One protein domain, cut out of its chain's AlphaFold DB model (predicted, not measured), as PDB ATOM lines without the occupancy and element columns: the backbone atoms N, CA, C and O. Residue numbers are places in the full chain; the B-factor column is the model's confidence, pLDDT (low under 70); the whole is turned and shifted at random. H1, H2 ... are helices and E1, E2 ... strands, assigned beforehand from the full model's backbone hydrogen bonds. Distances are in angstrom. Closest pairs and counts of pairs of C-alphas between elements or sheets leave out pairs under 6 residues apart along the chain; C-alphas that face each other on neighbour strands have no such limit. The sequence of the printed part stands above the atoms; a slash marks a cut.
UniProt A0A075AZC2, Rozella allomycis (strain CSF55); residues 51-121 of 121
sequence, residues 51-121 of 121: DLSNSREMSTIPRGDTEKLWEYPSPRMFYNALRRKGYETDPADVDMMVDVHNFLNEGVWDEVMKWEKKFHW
ATOM      1  N   ASP A  51       6.219  64.003  26.927       92.62
ATOM      2  CA  ASP A  51       7.052  64.147  28.124       92.62
ATOM      3  C   ASP A  51       8.025  62.975  28.320       92.62
ATOM      4  O   ASP A  51       9.027  63.103  29.023       92.62
ATOM      5  N   LEU A  52       7.772  61.840  27.657       94.75
ATOM      6  CA  LEU A  52       8.628  60.657  27.731       94.75
ATOM      7  C   LEU A  52      10.058  60.954  27.271       94.75
ATOM      8  O   LEU A  52      10.296  61.483  26.174       94.75
ATOM      9  N   SER A  53      11.020  60.515  28.084       95.50
ATOM     10  CA  SER A  53      12.441  60.705  27.814       95.50
ATOM     11  C   SER A  53      12.866  60.070  26.487       95.50
ATOM     12  O   SER A  53      12.471  58.960  26.119       95.50
ATOM     13  N   ASN A  54      13.731  60.787  25.767       96.38
ATOM     14  CA  ASN A  54      14.417  60.286  24.577       96.38
ATOM     15  C   ASN A  54      15.798  59.700  24.891       96.38
ATOM     16  O   ASN A  54      16.454  59.193  23.980       96.38
ATOM     17  N   SER A  55      16.246  59.785  26.147       96.69
ATOM     18  CA  SER A  55      17.545  59.258  26.554       96.69
ATOM     19  C   SER A  55      17.560  57.739  26.460       96.69
ATOM     20  O   SER A  55      16.572  57.077  26.774       96.69
ATOM     21  N   ARG A  56      18.691  57.198  26.017       97.25
ATOM     22  CA  ARG A  56      18.933  55.760  25.903       97.25
ATOM     23  C   ARG A  56      19.960  55.334  26.940       97.25
ATOM     24  O   ARG A  56      20.785  56.141  27.365       97.25
ATOM     25  N   GLU A  57      19.890  54.070  27.325       97.19
ATOM     26  CA  GLU A  57      20.781  53.460  28.307       97.19
ATOM     27  C   GLU A  57      21.640  52.383  27.637       97.19
ATOM     28  O   GLU A  57      21.157  51.612  26.803       97.19
ATOM     29  N   MET A  58      22.926  52.341  27.991       97.88
ATOM     30  CA  MET A  58      23.846  51.301  27.532       97.88
ATOM     31  C   MET A  58      23.713  50.066  28.425       97.88
ATOM     32  O   MET A  58      23.825  50.184  29.642       97.88
ATOM     33  N   SER A  59      23.529  48.893  27.824       97.69
ATOM     34  CA  SER A  59      23.496  47.613  28.540       97.69
ATOM     35  C   SER A  59      24.888  47.207  29.022       97.69
ATOM     36  O   SER A  59      25.890  47.691  28.494       97.69
ATOM     37  N   THR A  60      24.978  46.194  29.882       97.12
ATOM     38  CA  THR A  60      26.247  45.482  30.141       97.12
ATOM     39  C   THR A  60      26.472  44.299  29.191       97.12
ATOM     40  O   THR A  60      27.579  43.769  29.082       97.12
ATOM     41  N   ILE A  61      25.436  43.929  28.434       97.50
ATOM     42  CA  ILE A  61      25.433  42.805  27.495       97.50
ATOM     43  C   ILE A  61      26.310  43.112  26.261       97.50
ATOM     44  O   ILE A  61      26.053  44.097  25.556       97.50
ATOM     45  N   PRO A  62      27.309  42.271  25.930       95.62
ATOM     46  CA  PRO A  62      28.127  42.439  24.734       95.62
ATOM     47  C   PRO A  62      27.371  42.057  23.453       95.62
ATOM     48  O   PRO A  62      26.567  41.122  23.414       95.62
ATOM     49  N   ARG A  63      27.669  42.758  22.356       94.19
ATOM     50  CA  ARG A  63      27.210  42.393  21.011       94.19
ATOM     51  C   ARG A  63      28.164  41.353  20.430       94.19
ATOM     52  O   ARG A  63      29.356  41.592  20.340       94.19
ATOM     53  N   GLY A  64      27.657  40.199  20.003       85.50
ATOM     54  CA  GLY A  64      28.518  39.081  19.579       85.50
ATOM     55  C   GLY A  64      29.416  39.352  18.359       85.50
ATOM     56  O   GLY A  64      30.369  38.615  18.133       85.50
ATOM     57  N   ASP A  65      29.126  40.389  17.571       85.44
ATOM     58  CA  ASP A  65      29.842  40.754  16.342       85.44
ATOM     59  C   ASP A  65      30.875  41.881  16.527       85.44
ATOM     60  O   ASP A  65      31.654  42.160  15.615       85.44
ATOM     61  N   THR A  66      30.859  42.577  17.665       90.00
ATOM     62  CA  THR A  66      31.604  43.824  17.880       90.00
ATOM     63  C   THR A  66      32.041  43.956  19.338       90.00
ATOM     64  O   THR A  66      31.387  43.448  20.232       90.00
ATOM     65  N   GLU A  67      33.088  44.727  19.634       89.56
ATOM     66  CA  GLU A  67      33.463  45.059  21.029       89.56
ATOM     67  C   GLU A  67      32.523  46.104  21.671       89.56
ATOM     68  O   GLU A  67      32.915  46.885  22.534       89.56
ATOM     69  N   LYS A  68      31.272  46.179  21.205       95.25
ATOM     70  CA  LYS A  68      30.277  47.152  21.659       95.25
ATOM     71  C   LYS A  68      29.233  46.468  22.526       95.25
ATOM     72  O   LYS A  68      28.961  45.281  22.374       95.25
ATOM     73  N   LEU A  69      28.610  47.252  23.393       96.62
ATOM     74  CA  LEU A  69      27.475  46.818  24.199       96.62
ATOM     75  C   LEU A  69      26.163  47.090  23.454       96.62
ATOM     76  O   LEU A  69      26.128  47.897  22.515       96.62
ATOM     77  N   TRP A  70      25.092  46.399  23.841       96.75
ATOM     78  CA  TRP A  70      23.754  46.764  23.386       96.75
ATOM     79  C   TRP A  70      23.334  48.116  23.979       96.75
ATOM     80  O   TRP A  70      23.836  48.572  25.002       96.75
ATOM     81  N   GLU A  71      22.419  48.793  23.294       97.06
ATOM     82  CA  GLU A  71      21.853  50.064  23.742       97.06
ATOM     83  C   GLU A  71      20.334  49.931  23.730       97.06
ATOM     84  O   GLU A  71      19.725  49.706  22.674       97.06
ATOM     85  N   TYR A  72      19.719  50.074  24.897       97.94
ATOM     86  CA  TYR A  72      18.282  49.929  25.056       97.94
ATOM     87  C   TYR A  72      17.518  51.066  24.353       97.94
ATOM     88  O   TYR A  72      18.051  52.164  24.131       97.94
ATOM     89  N   PRO A  73      16.277  50.815  23.897       97.25
ATOM     90  CA  PRO A  73      15.423  51.877  23.380       97.25
ATOM     91  C   PRO A  73      15.053  52.852  24.504       97.25
ATOM     92  O   PRO A  73      14.901  52.449  25.653       97.25
ATOM     93  N   SER A  74      14.862  54.126  24.167       97.69
ATOM     94  CA  SER A  74      14.348  55.101  25.131       97.69
ATOM     95  C   SER A  74      12.873  54.837  25.469       97.69
ATOM     96  O   SER A  74      12.164  54.235  24.647       97.69
ATOM     97  N   PRO A  75      12.361  55.343  26.606       97.94
ATOM     98  CA  PRO A  75      10.939  55.274  26.950       97.94
ATOM     99  C   PRO A  75      10.013  55.726  25.822       97.94
ATOM    100  O   PRO A  75       9.087  55.011  25.429       97.94
ATOM    101  N   ARG A  76      10.333  56.850  25.170       96.81
ATOM    102  CA  ARG A  76       9.556  57.325  24.016       96.81
ATOM    103  C   ARG A  76       9.581  56.337  22.844       96.81
ATOM    104  O   ARG A  76       8.572  56.154  22.158       96.81
ATOM    105  N   MET A  77      10.722  55.704  22.562       97.38
ATOM    106  CA  MET A  77      10.818  54.685  21.507       97.38
ATOM    107  C   MET A  77       9.994  53.442  21.849       97.38
ATOM    108  O   MET A  77       9.293  52.930  20.972       97.38
ATOM    109  N   PHE A  78      10.047  52.993  23.104       97.44
ATOM    110  CA  PHE A  78       9.282  51.853  23.602       97.44
ATOM    111  C   PHE A  78       7.773  52.102  23.489       97.44
ATOM    112  O   PHE A  78       7.067  51.322  22.846       97.44
ATOM    113  N   TYR A  79       7.292  53.249  23.974       97.25
ATOM    114  CA  TYR A  79       5.893  53.661  23.841       97.25
ATOM    115  C   TYR A  79       5.423  53.708  22.379       97.25
ATOM    116  O   TYR A  79       4.391  53.144  22.014       97.25
ATOM    117  N   ASN A  80       6.218  54.319  21.493       96.44
ATOM    118  CA  ASN A  80       5.897  54.365  20.064       96.44
ATOM    119  C   ASN A  80       5.827  52.967  19.433       96.44
ATOM    120  O   ASN A  80       5.029  52.743  18.519       96.44
ATOM    121  N   ALA A  81       6.661  52.029  19.887       97.12
ATOM    122  CA  ALA A  81       6.622  50.645  19.432       97.12
ATOM    123  C   ALA A  81       5.349  49.927  19.903       97.12
ATOM    124  O   ALA A  81       4.732  49.229  19.098       97.12
ATOM    125  N   LEU A  82       4.919  50.137  21.153       96.62
ATOM    126  CA  LEU A  82       3.657  49.601  21.678       96.62
ATOM    127  C   LEU A  82       2.451  50.126  20.896       96.62
ATOM    128  O   LEU A  82       1.643  49.336  20.405       96.62
ATOM    129  N   ARG A  83       2.400  51.437  20.649       95.75
ATOM    130  CA  ARG A  83       1.312  52.059  19.886       95.75
ATOM    131  C   ARG A  83       1.221  51.536  18.451       95.75
ATOM    132  O   ARG A  83       0.129  51.289  17.953       95.75
ATOM    133  N   ARG A  84       2.358  51.302  17.779       96.25
ATOM    134  CA  ARG A  84       2.389  50.689  16.431       96.25
ATOM    135  C   ARG A  84       1.851  49.261  16.410       96.25
ATOM    136  O   ARG A  84       1.359  48.823  15.377       96.25
ATOM    137  N   LYS A  85       1.958  48.542  17.527       96.88
ATOM    138  CA  LYS A  85       1.393  47.199  17.691       96.88
ATOM    139  C   LYS A  85      -0.088  47.219  18.090       96.88
ATOM    140  O   LYS A  85      -0.682  46.154  18.194       96.88
ATOM    141  N   GLY A  86      -0.680  48.401  18.281       95.94
ATOM    142  CA  GLY A  86      -2.072  48.553  18.697       95.94
ATOM    143  C   GLY A  86      -2.296  48.365  20.197       95.94
ATOM    144  O   GLY A  86      -3.430  48.130  20.598       95.94
ATOM    145  N   TYR A  87      -1.244  48.449  21.021       94.44
ATOM    146  CA  TYR A  87      -1.400  48.456  22.473       94.44
ATOM    147  C   TYR A  87      -1.654  49.878  22.969       94.44
ATOM    148  O   TYR A  87      -0.895  50.799  22.656       94.44
ATOM    149  N   GLU A  88      -2.718  50.032  23.751       91.69
ATOM    150  CA  GLU A  88      -2.957  51.229  24.549       91.69
ATOM    151  C   GLU A  88      -2.157  51.115  25.846       91.69
ATOM    152  O   GLU A  88      -2.121  50.068  26.494       91.69
ATOM    153  N   THR A  89      -1.428  52.169  26.187       92.62
ATOM    154  CA  THR A  89      -0.528  52.198  27.339       92.62
ATOM    155  C   THR A  89      -0.553  53.606  27.899       92.62
ATOM    156  O   THR A  89      -0.483  54.561  27.124       92.62
ATOM    157  N   ASP A  90      -0.672  53.732  29.216       94.62
ATOM    158  CA  ASP A  90      -0.562  55.026  29.875       94.62
ATOM    159  C   ASP A  90       0.896  55.508  29.772       94.62
ATOM    160  O   ASP A  90       1.799  54.772  30.185       94.62
ATOM    161  N   PRO A  91       1.166  56.698  29.200       93.69
ATOM    162  CA  PRO A  91       2.505  57.274  29.193       93.69
ATOM    163  C   PRO A  91       3.149  57.329  30.584       93.69
ATOM    164  O   PRO A  91       4.353  57.119  30.681       93.69
ATOM    165  N   ALA A  92       2.372  57.532  31.653       93.69
ATOM    166  CA  ALA A  92       2.896  57.605  33.016       93.69
ATOM    167  C   ALA A  92       3.582  56.303  33.479       93.69
ATOM    168  O   ALA A  92       4.509  56.351  34.287       93.69
ATOM    169  N   ASP A  93       3.179  55.150  32.938       95.44
ATOM    170  CA  ASP A  93       3.720  53.844  33.330       95.44
ATOM    171  C   ASP A  93       4.939  53.419  32.487       95.44
ATOM    172  O   ASP A  93       5.636  52.456  32.822       95.44
ATOM    173  N   VAL A  94       5.199  54.095  31.361       96.50
ATOM    174  CA  VAL A  94       6.192  53.656  30.362       96.50
ATOM    175  C   VAL A  94       7.607  53.641  30.922       96.50
ATOM    176  O   VAL A  94       8.347  52.702  30.628       96.50
ATOM    177  N   ASP A  95       7.985  54.650  31.705       95.75
ATOM    178  CA  ASP A  95       9.336  54.742  32.264       95.75
ATOM    179  C   ASP A  95       9.626  53.521  33.154       95.75
ATOM    180  O   ASP A  95      10.581  52.785  32.903       95.75
ATOM    181  N   MET A  96       8.720  53.208  34.090       96.81
ATOM    182  CA  MET A  96       8.836  52.018  34.944       96.81
ATOM    183  C   MET A  96       8.858  50.728  34.119       96.81
ATOM    184  O   MET A  96       9.626  49.812  34.416       96.81
ATOM    185  N   MET A  97       8.021  50.631  33.082       97.12
ATOM    186  CA  MET A  97       8.031  49.466  32.204       97.12
ATOM    187  C   MET A  97       9.408  49.266  31.577       97.12
ATOM    188  O   MET A  97       9.931  48.155  31.649       97.12
ATOM    189  N   VAL A  98      10.005  50.300  30.981       97.75
ATOM    190  CA  VAL A  98      11.328  50.181  30.353       97.75
ATOM    191  C   VAL A  98      12.389  49.780  31.372       97.75
ATOM    192  O   VAL A  98      13.140  48.843  31.096       97.75
ATOM    193  N   ASP A  99      12.388  50.378  32.561       97.81
ATOM    194  CA  ASP A  99      13.339  50.036  33.625       97.81
ATOM    195  C   ASP A  99      13.246  48.555  34.024       97.81
ATOM    196  O   ASP A  99      14.258  47.855  34.107       97.81
ATOM    197  N   VAL A 100      12.026  48.033  34.200       98.25
ATOM    198  CA  VAL A 100      11.803  46.612  34.518       98.25
ATOM    199  C   VAL A 100      12.274  45.707  33.377       98.25
ATOM    200  O   VAL A 100      12.882  44.669  33.633       98.25
ATOM    201  N   HIS A 101      12.026  46.080  32.119       97.69
ATOM    202  CA  HIS A 101      12.494  45.298  30.972       97.69
ATOM    203  C   HIS A 101      14.025  45.270  30.894       97.69
ATOM    204  O   HIS A 101      14.597  44.202  30.667       97.69
ATOM    205  N   ASN A 102      14.691  46.409  31.106       98.06
ATOM    206  CA  ASN A 102      16.151  46.492  31.119       98.06
ATOM    207  C   ASN A 102      16.722  45.637  32.257       98.06
ATOM    208  O   ASN A 102      17.574  44.785  32.009       98.06
ATOM    209  N   PHE A 103      16.177  45.770  33.472       98.44
ATOM    210  CA  PHE A 103      16.568  44.962  34.630       98.44
ATOM    211  C   PHE A 103      16.442  43.455  34.365       98.44
ATOM    212  O   PHE A 103      17.362  42.690  34.656       98.44
ATOM    213  N   LEU A 104      15.320  43.019  33.783       98.50
ATOM    214  CA  LEU A 104      15.113  41.612  33.445       98.50
ATOM    215  C   LEU A 104      16.100  41.128  32.381       98.50
ATOM    216  O   LEU A 104      16.611  40.018  32.504       98.50
ATOM    217  N   ASN A 105      16.394  41.937  31.362       98.38
ATOM    218  CA  ASN A 105      17.353  41.566  30.323       98.38
ATOM    219  C   ASN A 105      18.762  41.368  30.892       98.38
ATOM    220  O   ASN A 105      19.407  40.372  30.569       98.38
ATOM    221  N   GLU A 106      19.216  42.277  31.755       98.50
ATOM    222  CA  GLU A 106      20.515  42.170  32.430       98.50
ATOM    223  C   GLU A 106      20.565  40.931  33.340       98.50
ATOM    224  O   GLU A 106      21.479  40.114  33.238       98.50
ATOM    225  N   GLY A 107      19.528  40.709  34.157       98.25
ATOM    226  CA  GLY A 107      19.457  39.534  35.028       98.25
ATOM    227  C   GLY A 107      19.413  38.208  34.260       98.25
ATOM    228  O   GLY A 107      20.068  37.240  34.642       98.25
ATOM    229  N   VAL A 108      18.678  38.150  33.145       98.44
ATOM    230  CA  VAL A 108      18.646  36.965  32.276       98.44
ATOM    231  C   VAL A 108      20.007  36.731  31.630       98.44
ATOM    232  O   VAL A 108      20.438  35.583  31.539       98.44
ATOM    233  N   TRP A 109      20.703  37.787  31.210       97.75
ATOM    234  CA  TRP A 109      22.045  37.656  30.654       97.75
ATOM    235  C   TRP A 109      23.033  37.062  31.661       97.75
ATOM    236  O   TRP A 109      23.773  36.137  31.319       97.75
ATOM    237  N   ASP A 110      22.988  37.500  32.918       98.00
ATOM    238  CA  ASP A 110      23.800  36.914  33.988       98.00
ATOM    239  C   ASP A 110      23.520  35.416  34.176       98.00
ATOM    240  O   ASP A 110      24.447  34.620  34.354       98.00
ATOM    241  N   GLU A 111      22.252  35.001  34.114       98.00
ATOM    242  CA  GLU A 111      21.884  33.582  34.185       98.00
ATOM    243  C   GLU A 111      22.380  32.788  32.971       98.00
ATOM    244  O   GLU A 111      22.905  31.683  33.136       98.00
ATOM    245  N   VAL A 112      22.298  33.358  31.765       96.00
ATOM    246  CA  VAL A 112      22.881  32.757  30.555       96.00
ATOM    247  C   VAL A 112      24.385  32.563  30.740       96.00
ATOM    248  O   VAL A 112      24.883  31.459  30.539       96.00
ATOM    249  N   MET A 113      25.107  33.578  31.218       95.56
ATOM    250  CA  MET A 113      26.549  33.489  31.457       95.56
ATOM    251  C   MET A 113      26.912  32.429  32.506       95.56
ATOM    252  O   MET A 113      27.890  31.696  32.337       95.56
ATOM    253  N   LYS A 114      26.122  32.297  33.582       96.81
ATOM    254  CA  LYS A 114      26.295  31.218  34.575       96.81
ATOM    255  C   LYS A 114      26.109  29.842  33.944       96.81
ATOM    256  O   LYS A 114      26.866  28.922  34.261       96.81
ATOM    257  N   TRP A 115      25.108  29.695  33.080       97.19
ATOM    258  CA  TRP A 115      24.821  28.443  32.393       97.19
ATOM    259  C   TRP A 115      25.928  28.081  31.394       97.19
ATOM    260  O   TRP A 115      26.480  26.985  31.479       97.19
ATOM    261  N   GLU A 116      26.338  29.023  30.542       95.50
ATOM    262  CA  GLU A 116      27.442  28.852  29.587       95.50
ATOM    263  C   GLU A 116      28.739  28.446  30.294       95.50
ATOM    264  O   GLU A 116      29.379  27.466  29.915       95.50
ATOM    265  N   LYS A 117      29.083  29.114  31.402       95.12
ATOM    266  CA  LYS A 117      30.266  28.769  32.202       95.12
ATOM    267  C   LYS A 117      30.204  27.357  32.796       95.12
ATOM    268  O   LYS A 117      31.241  26.751  33.037       95.12
ATOM    269  N   LYS A 118      29.008  26.851  33.103       94.88
ATOM    270  CA  LYS A 118      28.830  25.528  33.718       94.88
ATOM    271  C   LYS A 118      28.909  24.389  32.701       94.88
ATOM    272  O   LYS A 118      29.303  23.288  33.084       94.88
ATOM    273  N   PHE A 119      28.481  24.619  31.460       94.75
ATOM    274  CA  PHE A 119      28.266  23.546  30.484       94.75
ATOM    275  C   PHE A 119      29.109  23.652  29.206       94.75
ATOM    276  O   PHE A 119      29.231  22.650  28.504       94.75
ATOM    277  N   HIS A 120      29.704  24.809  28.907       85.06
ATOM    278  CA  HIS A 120      30.407  25.060  27.642       85.06
ATOM    279  C   HIS A 120      31.808  25.673  27.795       85.06
ATOM    280  O   HIS A 120      32.434  25.997  26.786       85.06
ATOM    281  N   TRP A 121      32.304  25.817  29.028       57.59
ATOM    282  CA  TRP A 121      33.645  26.319  29.348       57.59
ATOM    283  C   TRP A 121      34.416  25.323  30.211       57.59
ATOM    284  O   TRP A 121      33.794  24.716  31.113       57.59
TER     285      TRP A 121
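What this domain is: This is residues 51 to 121 of the 121 residues of a protein of Rozella allomycis (strain CSF55) (UniProt A0A075AZC2). Long helix H2 makes an L with H1 near its first residues, the hairpin E1 and E2 nears it farther along, and residues 111 to 121 stick out. The printed part, 71 residues, mostly helix, has antiparallel strands E1 and E2, then helices H1 and H2. It is loose, spanning 45 by 21 by 19 A, radius of gyration of the C-alphas 14.9 A.

Where its parts are: Find E1, residues 58 to 62, from C-alpha 58 at (23.846, 51.301, 27.532); E2 is residues 69 to 71, H1 75 to 84. H2, residues 91 to 119, runs 42.5 A to C-alpha 119 at (28.266, 23.546, 30.484).

How they stand to each other: In the hairpin, N 59 and O 70 are within hydrogen-bond range, 2.9 A. C-alphas 61 and 109 are the closest of E1 and H2, 6.9 A. H2 touches H1 with residues 91 to 98 alone, about perpendicular, 83 degrees; C-alphas 75 and 95 are closest, 5.6 A. Every O i to N i+4 pair is within range in H1, 23 of 25 in H2.

The domain as a whole: The printed part has no cut; residue 121 has pLDDT under 70.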